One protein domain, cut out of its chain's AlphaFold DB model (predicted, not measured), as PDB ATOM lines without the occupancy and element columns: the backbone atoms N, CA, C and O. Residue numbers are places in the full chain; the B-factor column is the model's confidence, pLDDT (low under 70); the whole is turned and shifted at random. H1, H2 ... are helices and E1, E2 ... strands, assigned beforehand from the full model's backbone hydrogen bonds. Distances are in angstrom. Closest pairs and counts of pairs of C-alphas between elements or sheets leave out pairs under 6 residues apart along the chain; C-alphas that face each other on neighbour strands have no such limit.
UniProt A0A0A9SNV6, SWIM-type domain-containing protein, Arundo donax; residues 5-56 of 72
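This is residues 5 to 56 of the 72 residues of the protein "SWIM-type domain-containing protein" of Arundo donax (UniProt A0A0A9SNV6). A small hairpin of two strands, E1 and E2, has the helix H2 packed on it, mainly on E2, while the very short H1 follows the far end of E2. From the end of H2 a long stretch with no named element, residues 40 to 56, folds back. The printed part has 52 residues, with E1, E2, H1 and H2 in that order; the sheet E1 - E2 is antiparallel. The class is mixed, helices and strands, with under half of the residues in named elements. The whole is compact, with a radius of gyration of the C-alphas of 10.5 A, and spans 27 by 26 by 17 A.

Start at E1, residues 5 to 9, and E2, residues 12 to 18: this hairpin is antiparallel at 166 degrees. Look for N 5 and O 17, 2.8 A apart, and N 12 and O 9, 2.9 A apart, both within hydrogen-bond range. Next comes H1, residues 22 to 25; its closest C-alpha pair with E2 is Met 23 and Ser 17, 7.4 A apart. H1 and E1 are apart. Go on to H2, residues 31 to 39, where the C-alphas of Ile 33 and Ala 16 in E2 are the closest pair, at 6.9 A. E1 and H2 are near each other, with 5 pairs of C-alphas within 10 A. H1 and H2 are apart. In H2 every O i to N i+4 pair is within hydrogen-bond range; H1 is too short for such a pair.

Find C-alpha 5 at (-21.606, -34.991, -48.781), where E1 begins its 13.7 A. E2 covers 17.8 A from Ser 12 to Cys 18, and H1 runs from Met 22 to Ser 25. H2 runs 12.3 A from Gly 31 to C-alpha 39 at (-34.405, -30.194, -46.063).

The two C-alphas farthest apart are those of Ala 10 and Met 56, 29.0 A. The printed part has no cut, and the links E1 to E2, E2 to H1 and H1 to H2 are tight. The mean pLDDT of the printed part is 87.7, and no printed residue is under 70.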
ATOM      1  N   THR A   5     -21.468 -33.687 -48.142       92.81
ATOM      2  CA  THR A   5     -21.606 -34.991 -48.781       92.81
ATOM      3  C   THR A   5     -22.430 -35.884 -47.865       92.81
ATOM      4  O   THR A   5     -22.100 -36.056 -46.692       92.81
ATOM      5  N   CYS A   6     -23.500 -36.457 -48.404       90.62
ATOM      6  CA  CYS A   6     -24.398 -37.349 -47.683       90.62
ATOM      7  C   CYS A   6     -24.405 -38.720 -48.353       90.62
ATOM      8  O   CYS A   6     -24.500 -38.810 -49.576       90.62
ATOM      9  N   THR A   7     -24.335 -39.772 -47.546       93.12
ATOM     10  CA  THR A   7     -24.469 -41.157 -48.001       93.12
ATOM     11  C   THR A   7     -25.749 -41.731 -47.417       93.12
ATOM     12  O   THR A   7     -25.984 -41.618 -46.211       93.12
ATOM     13  N   PHE A   8     -26.553 -42.357 -48.270       90.94
ATOM     14  CA  PHE A   8     -27.832 -42.950 -47.901       90.94
ATOM     15  C   PHE A   8     -27.801 -44.458 -48.137       90.94
ATOM     16  O   PHE A   8     -27.291 -44.908 -49.161       90.94
ATOM     17  N   ASP A   9     -28.365 -45.211 -47.197       91.69
ATOM     18  CA  ASP A   9     -28.740 -46.610 -47.387       91.69
ATOM     19  C   ASP A   9     -30.261 -46.673 -47.517       91.69
ATOM     20  O   ASP A   9     -30.980 -46.313 -46.582       91.69
ATOM     21  N   ALA A  10     -30.742 -47.046 -48.704       87.50
ATOM     22  CA  ALA A  10     -32.135 -46.895 -49.124       87.50
ATOM     23  C   ALA A  10     -32.673 -45.465 -48.887       87.50
ATOM     24  O   ALA A  10     -32.511 -44.595 -49.740       87.50
ATOM     25  N   SER A  11     -33.268 -45.222 -47.716       83.88
ATOM     26  CA  SER A  11     -33.870 -43.944 -47.304       83.88
ATOM     27  C   SER A  11     -33.279 -43.381 -46.005       83.88
ATOM     28  O   SER A  11     -33.758 -42.368 -45.501       83.88
ATOM     29  N   SER A  12     -32.267 -44.036 -45.433       86.62
ATOM     30  CA  SER A  12     -31.669 -43.661 -44.151       86.62
ATOM     31  C   SER A  12     -30.310 -42.996 -44.352       86.62
ATOM     32  O   SER A  12     -29.467 -43.497 -45.098       86.62
ATOM     33  N   LEU A  13     -30.078 -41.859 -43.687       88.56
ATOM     34  CA  LEU A  13     -28.797 -41.153 -43.734       88.56
ATOM     35  C   LEU A  13     -27.757 -41.907 -42.894       88.56
ATOM     36  O   LEU A  13     -27.764 -41.832 -41.664       88.56
ATOM     37  N   VAL A  14     -26.841 -42.608 -43.561       91.44
ATOM     38  CA  VAL A  14     -25.809 -43.429 -42.902       91.44
ATOM     39  C   VAL A  14     -24.493 -42.695 -42.697       91.44
ATOM     40  O   VAL A  14     -23.703 -43.091 -41.845       91.44
ATOM     41  N   ASN A  15     -24.243 -41.619 -43.444       90.44
ATOM     42  CA  ASN A  15     -23.073 -40.773 -43.244       90.44
ATOM     43  C   ASN A  15     -23.332 -39.346 -43.735       90.44
ATOM     44  O   ASN A  15     -23.944 -39.146 -44.785       90.44
ATOM     45  N   ALA A  16     -22.804 -38.360 -43.014       90.25
ATOM     46  CA  ALA A  16     -22.783 -36.968 -43.440       90.25
ATOM     47  C   ALA A  16     -21.405 -36.369 -43.156       90.25
ATOM     48  O   ALA A  16     -20.927 -36.406 -42.024       90.25
ATOM     49  N   SER A  17     -20.766 -35.802 -44.175       90.88
ATOM     50  CA  SER A  17     -19.500 -35.088 -44.035       90.88
ATOM     51  C   SER A  17     -19.615 -33.685 -44.610       90.88
ATOM     52  O   SER A  17     -20.340 -33.430 -45.571       90.88
ATOM     53  N   CYS A  18     -18.916 -32.737 -43.996       92.12
ATOM     54  CA  CYS A  18     -18.871 -31.363 -44.468       92.12
ATOM     55  C   CYS A  18     -17.430 -30.871 -44.474       92.12
ATOM     56  O   CYS A  18     -16.685 -31.113 -43.524       92.12
ATOM     57  N   SER A  19     -17.057 -30.104 -45.499       93.75
ATOM     58  CA  SER A  19     -15.712 -29.527 -45.623       93.75
ATOM     59  C   SER A  19     -15.328 -28.583 -44.474       93.75
ATOM     60  O   SER A  19     -14.159 -28.244 -44.342       93.75
ATOM     61  N   CYS A  20     -16.281 -28.164 -43.631       91.31
ATOM     62  CA  CYS A  20     -15.995 -27.377 -42.428       91.31
ATOM     63  C   CYS A  20     -15.391 -28.193 -41.270       91.31
ATOM     64  O   CYS A  20     -14.967 -27.595 -40.288       91.31
ATOM     65  N   ARG A  21     -15.370 -29.535 -41.363       84.88
ATOM     66  CA  ARG A  21     -14.749 -30.468 -40.401       84.88
ATOM     67  C   ARG A  21     -15.213 -30.380 -38.940       84.88
ATOM     68  O   ARG A  21     -14.661 -31.063 -38.089       84.88
ATOM     69  N   MET A  22     -16.287 -29.652 -38.636       85.94
ATOM     70  CA  MET A  22     -16.835 -29.559 -37.271       85.94
ATOM     71  C   MET A  22     -17.195 -30.929 -36.677       85.94
ATOM     72  O   MET A  22     -17.008 -31.172 -35.491       85.94
ATOM     73  N   MET A  23     -17.653 -31.862 -37.512       81.81
ATOM     74  CA  MET A  23     -17.960 -33.224 -37.075       81.81
ATOM     75  C   MET A  23     -16.699 -34.062 -36.795       81.81
ATOM     76  O   MET A  23     -16.745 -35.006 -36.018       81.81
ATOM     77  N   GLU A  24     -15.552 -33.706 -37.370       82.88
ATOM     78  CA  GLU A  24     -14.266 -34.338 -37.048       82.88
ATOM     79  C   GLU A  24     -13.667 -33.727 -35.767       82.88
ATOM     80  O   GLU A  24     -13.133 -34.448 -34.926       82.88
ATOM     81  N   SER A  25     -13.816 -32.412 -35.570       84.12
ATOM     82  CA  SER A  25     -13.298 -31.693 -34.397       84.12
ATOM     83  C   SER A  25     -14.173 -31.885 -33.147       84.12
ATOM     84  O   SER A  25     -13.770 -32.516 -32.165       84.12
ATOM     85  N   ASP A  26     -15.415 -31.415 -33.191       82.56
ATOM     86  CA  ASP A  26     -16.348 -31.377 -32.055       82.56
ATOM     87  C   ASP A  26     -17.275 -32.606 -32.001       82.56
ATOM     88  O   ASP A  26     -17.966 -32.847 -31.007       82.56
ATOM     89  N   ALA A  27     -17.270 -33.409 -33.070       84.56
ATOM     90  CA  ALA A  27     -18.209 -34.502 -33.327       84.56
ATOM     91  C   ALA A  27     -19.665 -34.170 -33.032       84.56
ATOM     92  O   ALA A  27     -20.414 -34.969 -32.468       84.56
ATOM     93  N   ILE A  28     -20.034 -32.975 -33.478       86.50
ATOM     94  CA  ILE A  28     -21.406 -32.538 -33.677       86.50
ATOM     95  C   ILE A  28     -21.607 -32.189 -35.154       86.50
ATOM     96  O   ILE A  28     -20.674 -31.711 -35.811       86.50
ATOM     97  N   PRO A  29     -22.814 -32.402 -35.700       88.12
ATOM     98  CA  PRO A  29     -23.148 -31.932 -37.033       88.12
ATOM     99  C   PRO A  29     -23.067 -30.403 -37.080       88.12
ATOM    100  O   PRO A  29     -23.602 -29.703 -36.222       88.12
ATOM    101  N   CYS A  30     -22.402 -29.862 -38.099       91.94
ATOM    102  CA  CYS A  30     -22.377 -28.417 -38.308       91.94
ATOM    103  C   CYS A  30     -23.734 -27.889 -38.775       91.94
ATOM    104  O   CYS A  30     -24.542 -28.637 -39.330       91.94
ATOM    105  N   GLY A  31     -23.927 -26.568 -38.701       91.31
ATOM    106  CA  GLY A  31     -25.118 -25.898 -39.242       91.31
ATOM    107  C   GLY A  31     -25.441 -26.280 -40.696       91.31
ATOM    108  O   GLY A  31     -26.606 -26.419 -41.051       91.31
ATOM    109  N   HIS A  32     -24.427 -26.557 -41.526       94.25
ATOM    110  CA  HIS A  32     -24.638 -27.029 -42.900       94.25
ATOM    111  C   HIS A  32     -25.266 -28.430 -42.971       94.25
ATOM    112  O   HIS A  32     -26.181 -28.641 -43.758       94.25
ATOM    113  N   ILE A  33     -24.823 -29.373 -42.130       92.19
ATOM    114  CA  ILE A  33     -25.397 -30.725 -42.049       92.19
ATOM    115  C   ILE A  33     -26.819 -30.638 -41.481       92.19
ATOM    116  O   ILE A  33     -27.724 -31.260 -42.027       92.19
ATOM    117  N   PHE A  34     -27.050 -29.800 -40.462       91.31
ATOM    118  CA  PHE A  34     -28.399 -29.521 -39.953       91.31
ATOM    119  C   PHE A  34     -29.337 -28.968 -41.025       91.31
ATOM    120  O   PHE A  34     -30.495 -29.376 -41.090       91.31
ATOM    121  N   CYS A  35     -28.850 -28.076 -41.889       92.62
ATOM    122  CA  CYS A  35     -29.650 -27.533 -42.981       92.62
ATOM    123  C   CYS A  35     -30.071 -28.631 -43.971       92.62
ATOM    124  O   CYS A  35     -31.242 -28.705 -44.340       92.62
ATOM    125  N   VAL A  36     -29.153 -29.539 -44.322       90.88
ATOM    126  CA  VAL A  36     -29.473 -30.694 -45.174       90.88
ATOM    127  C   VAL A  36     -30.462 -31.640 -44.485       90.88
ATOM    128  O   VAL A  36     -31.454 -32.018 -45.101       90.88
ATOM    129  N   MET A  37     -30.268 -31.967 -43.203       90.75
ATOM    130  CA  MET A  37     -31.221 -32.796 -42.444       90.75
ATOM    131  C   MET A  37     -32.623 -32.174 -42.420       90.75
ATOM    132  O   MET A  37     -33.618 -32.867 -42.633       90.75
ATOM    133  N   ARG A  38     -32.705 -30.849 -42.242       90.75
ATOM    134  CA  ARG A  38     -33.974 -30.114 -42.245       90.75
ATOM    135  C   ARG A  38     -34.667 -30.140 -43.606       90.75
ATOM    136  O   ARG A  38     -35.895 -30.210 -43.642       90.75
ATOM    137  N   TYR A  39     -33.901 -30.069 -44.693       91.31
ATOM    138  CA  TYR A  39     -34.405 -30.194 -46.063       91.31
ATOM    139  C   TYR A  39     -34.930 -31.607 -46.351       91.31
ATOM    140  O   TYR A  39     -35.969 -31.771 -46.982       91.31
ATOM    141  N   LEU A  40     -34.249 -32.625 -45.823       88.69
ATOM    142  CA  LEU A  40     -34.637 -34.030 -45.952       88.69
ATOM    143  C   LEU A  40     -35.818 -34.431 -45.047       88.69
ATOM    144  O   LEU A  40     -36.224 -35.587 -45.080       88.69
ATOM    145  N   ASN A  41     -36.374 -33.502 -44.256       90.06
ATOM    146  CA  ASN A  41     -37.406 -33.762 -43.239       90.06
ATOM    147  C   ASN A  41     -37.024 -34.902 -42.283       90.06
ATOM    148  O   ASN A  41     -37.837 -35.750 -41.919       90.06
ATOM    149  N   VAL A  42     -35.756 -34.919 -41.881       88.19
ATOM    150  CA  VAL A  42     -35.252 -35.842 -40.870       88.19
ATOM    151  C   VAL A  42     -35.584 -35.259 -39.494       88.19
ATOM    152  O   VAL A  42     -34.911 -34.345 -39.021       88.19
ATOM    153  N   ASP A  43     -36.652 -35.763 -38.872       85.56
ATOM    154  CA  ASP A  43     -37.101 -35.347 -37.530       85.56
ATOM    155  C   ASP A  43     -36.191 -35.868 -36.403       85.56
ATOM    156  O   ASP A  43     -36.124 -35.291 -35.319       85.56
ATOM    157  N   THR A  44     -35.465 -36.958 -36.652       87.38
ATOM    158  CA  THR A  44     -34.578 -37.594 -35.674       87.38
ATOM    159  C   THR A  44     -33.125 -37.481 -36.107       87.38
ATOM    160  O   THR A  44     -32.781 -37.795 -37.241       87.38
ATOM    161  N   ILE A  45     -32.235 -37.063 -35.202       87.19
ATOM    162  CA  ILE A  45     -30.806 -36.989 -35.527       87.19
ATOM    163  C   ILE A  45     -30.311 -38.411 -35.849       87.19
ATOM    164  O   ILE A  45     -30.397 -39.286 -34.981       87.19
ATOM    165  N   PRO A  46     -29.796 -38.663 -37.065       87.25
ATOM    166  CA  PRO A  46     -29.339 -39.986 -37.448       87.25
ATOM    167  C   PRO A  46     -28.118 -40.366 -36.620       87.25
ATOM    168  O   PRO A  46     -27.295 -39.522 -36.263       87.25
ATOM    169  N   THR A  47     -27.976 -41.656 -36.330       86.44
ATOM    170  CA  THR A  47     -26.902 -42.182 -35.473       86.44
ATOM    171  C   THR A  47     -25.510 -41.828 -35.989       86.44
ATOM    172  O   THR A  47     -24.609 -41.591 -35.190       86.44
ATOM    173  N   CYS A  48     -25.343 -41.691 -37.307       86.75
ATOM    174  CA  CYS A  48     -24.097 -41.241 -37.927       86.75
ATOM    175  C   CYS A  48     -23.676 -39.821 -37.511       86.75
ATOM    176  O   CYS A  48     -22.495 -39.496 -37.568       86.75
ATOM    177  N   CYS A  49     -24.621 -38.990 -37.062       87.94
ATOM    178  CA  CYS A  49     -24.393 -37.636 -36.561       87.94
ATOM    179  C   CYS A  49     -24.314 -37.568 -35.024       87.94
ATOM    180  O   CYS A  49     -24.125 -36.483 -34.476       87.94
ATOM    181  N   VAL A  50     -24.458 -38.693 -34.313       87.44
ATOM    182  CA  VAL A  50     -24.399 -38.754 -32.845       87.44
ATOM    183  C   VAL A  50     -23.103 -39.433 -32.418       87.44
ATOM    184  O   VAL A  50     -22.993 -40.658 -32.407       87.44
ATOM    185  N   ALA A  51     -22.105 -38.648 -32.020       83.12
ATOM    186  CA  ALA A  51     -20.877 -39.223 -31.486       83.12
ATOM    187  C   ALA A  51     -21.037 -39.674 -30.030       83.12
ATOM    188  O   ALA A  51     -21.689 -39.009 -29.223       83.12
ATOM    189  N   SER A  52     -20.361 -40.771 -29.670       77.75
ATOM    190  CA  SER A  52     -20.430 -41.384 -28.331       77.75
ATOM    191  C   SER A  52     -20.158 -40.389 -27.192       77.75
ATOM    192  O   SER A  52     -20.828 -40.446 -26.160       77.75
ATOM    193  N   ARG A  53     -19.274 -39.401 -27.422       77.94
ATOM    194  CA  ARG A  53     -18.946 -38.321 -26.470       77.94
ATOM    195  C   ARG A  53     -20.168 -37.516 -25.994       77.94
ATOM    196  O   ARG A  53     -20.158 -37.011 -24.879       77.94
ATOM    197  N   TRP A  54     -21.209 -37.412 -26.823       77.75
ATOM    198  CA  TRP A  54     -22.446 -36.675 -26.534       77.75
ATOM    199  C   TRP A  54     -23.551 -37.557 -25.954       77.75
ATOM    200  O   TRP A  54     -24.595 -37.062 -25.533       77.75
ATOM    201  N   THR A  55     -23.347 -38.873 -25.929       79.62
ATOM    202  CA  THR A  55     -24.312 -39.807 -25.351       79.62
ATOM    203  C   THR A  55     -24.107 -39.924 -23.843       79.62
ATOM    204  O   THR A  55     -23.008 -39.722 -23.328       79.62
ATOM    205  N   MET A  56     -25.148 -40.338 -23.114       75.56
ATOM    206  CA  MET A  56     -25.045 -40.623 -21.673       75.56
ATOM    207  C   MET A  56     -23.966 -41.669 -21.342       75.56
ATOM    208  O   MET A  56     -23.437 -41.670 -20.233       75.56
TER     209      MET A  56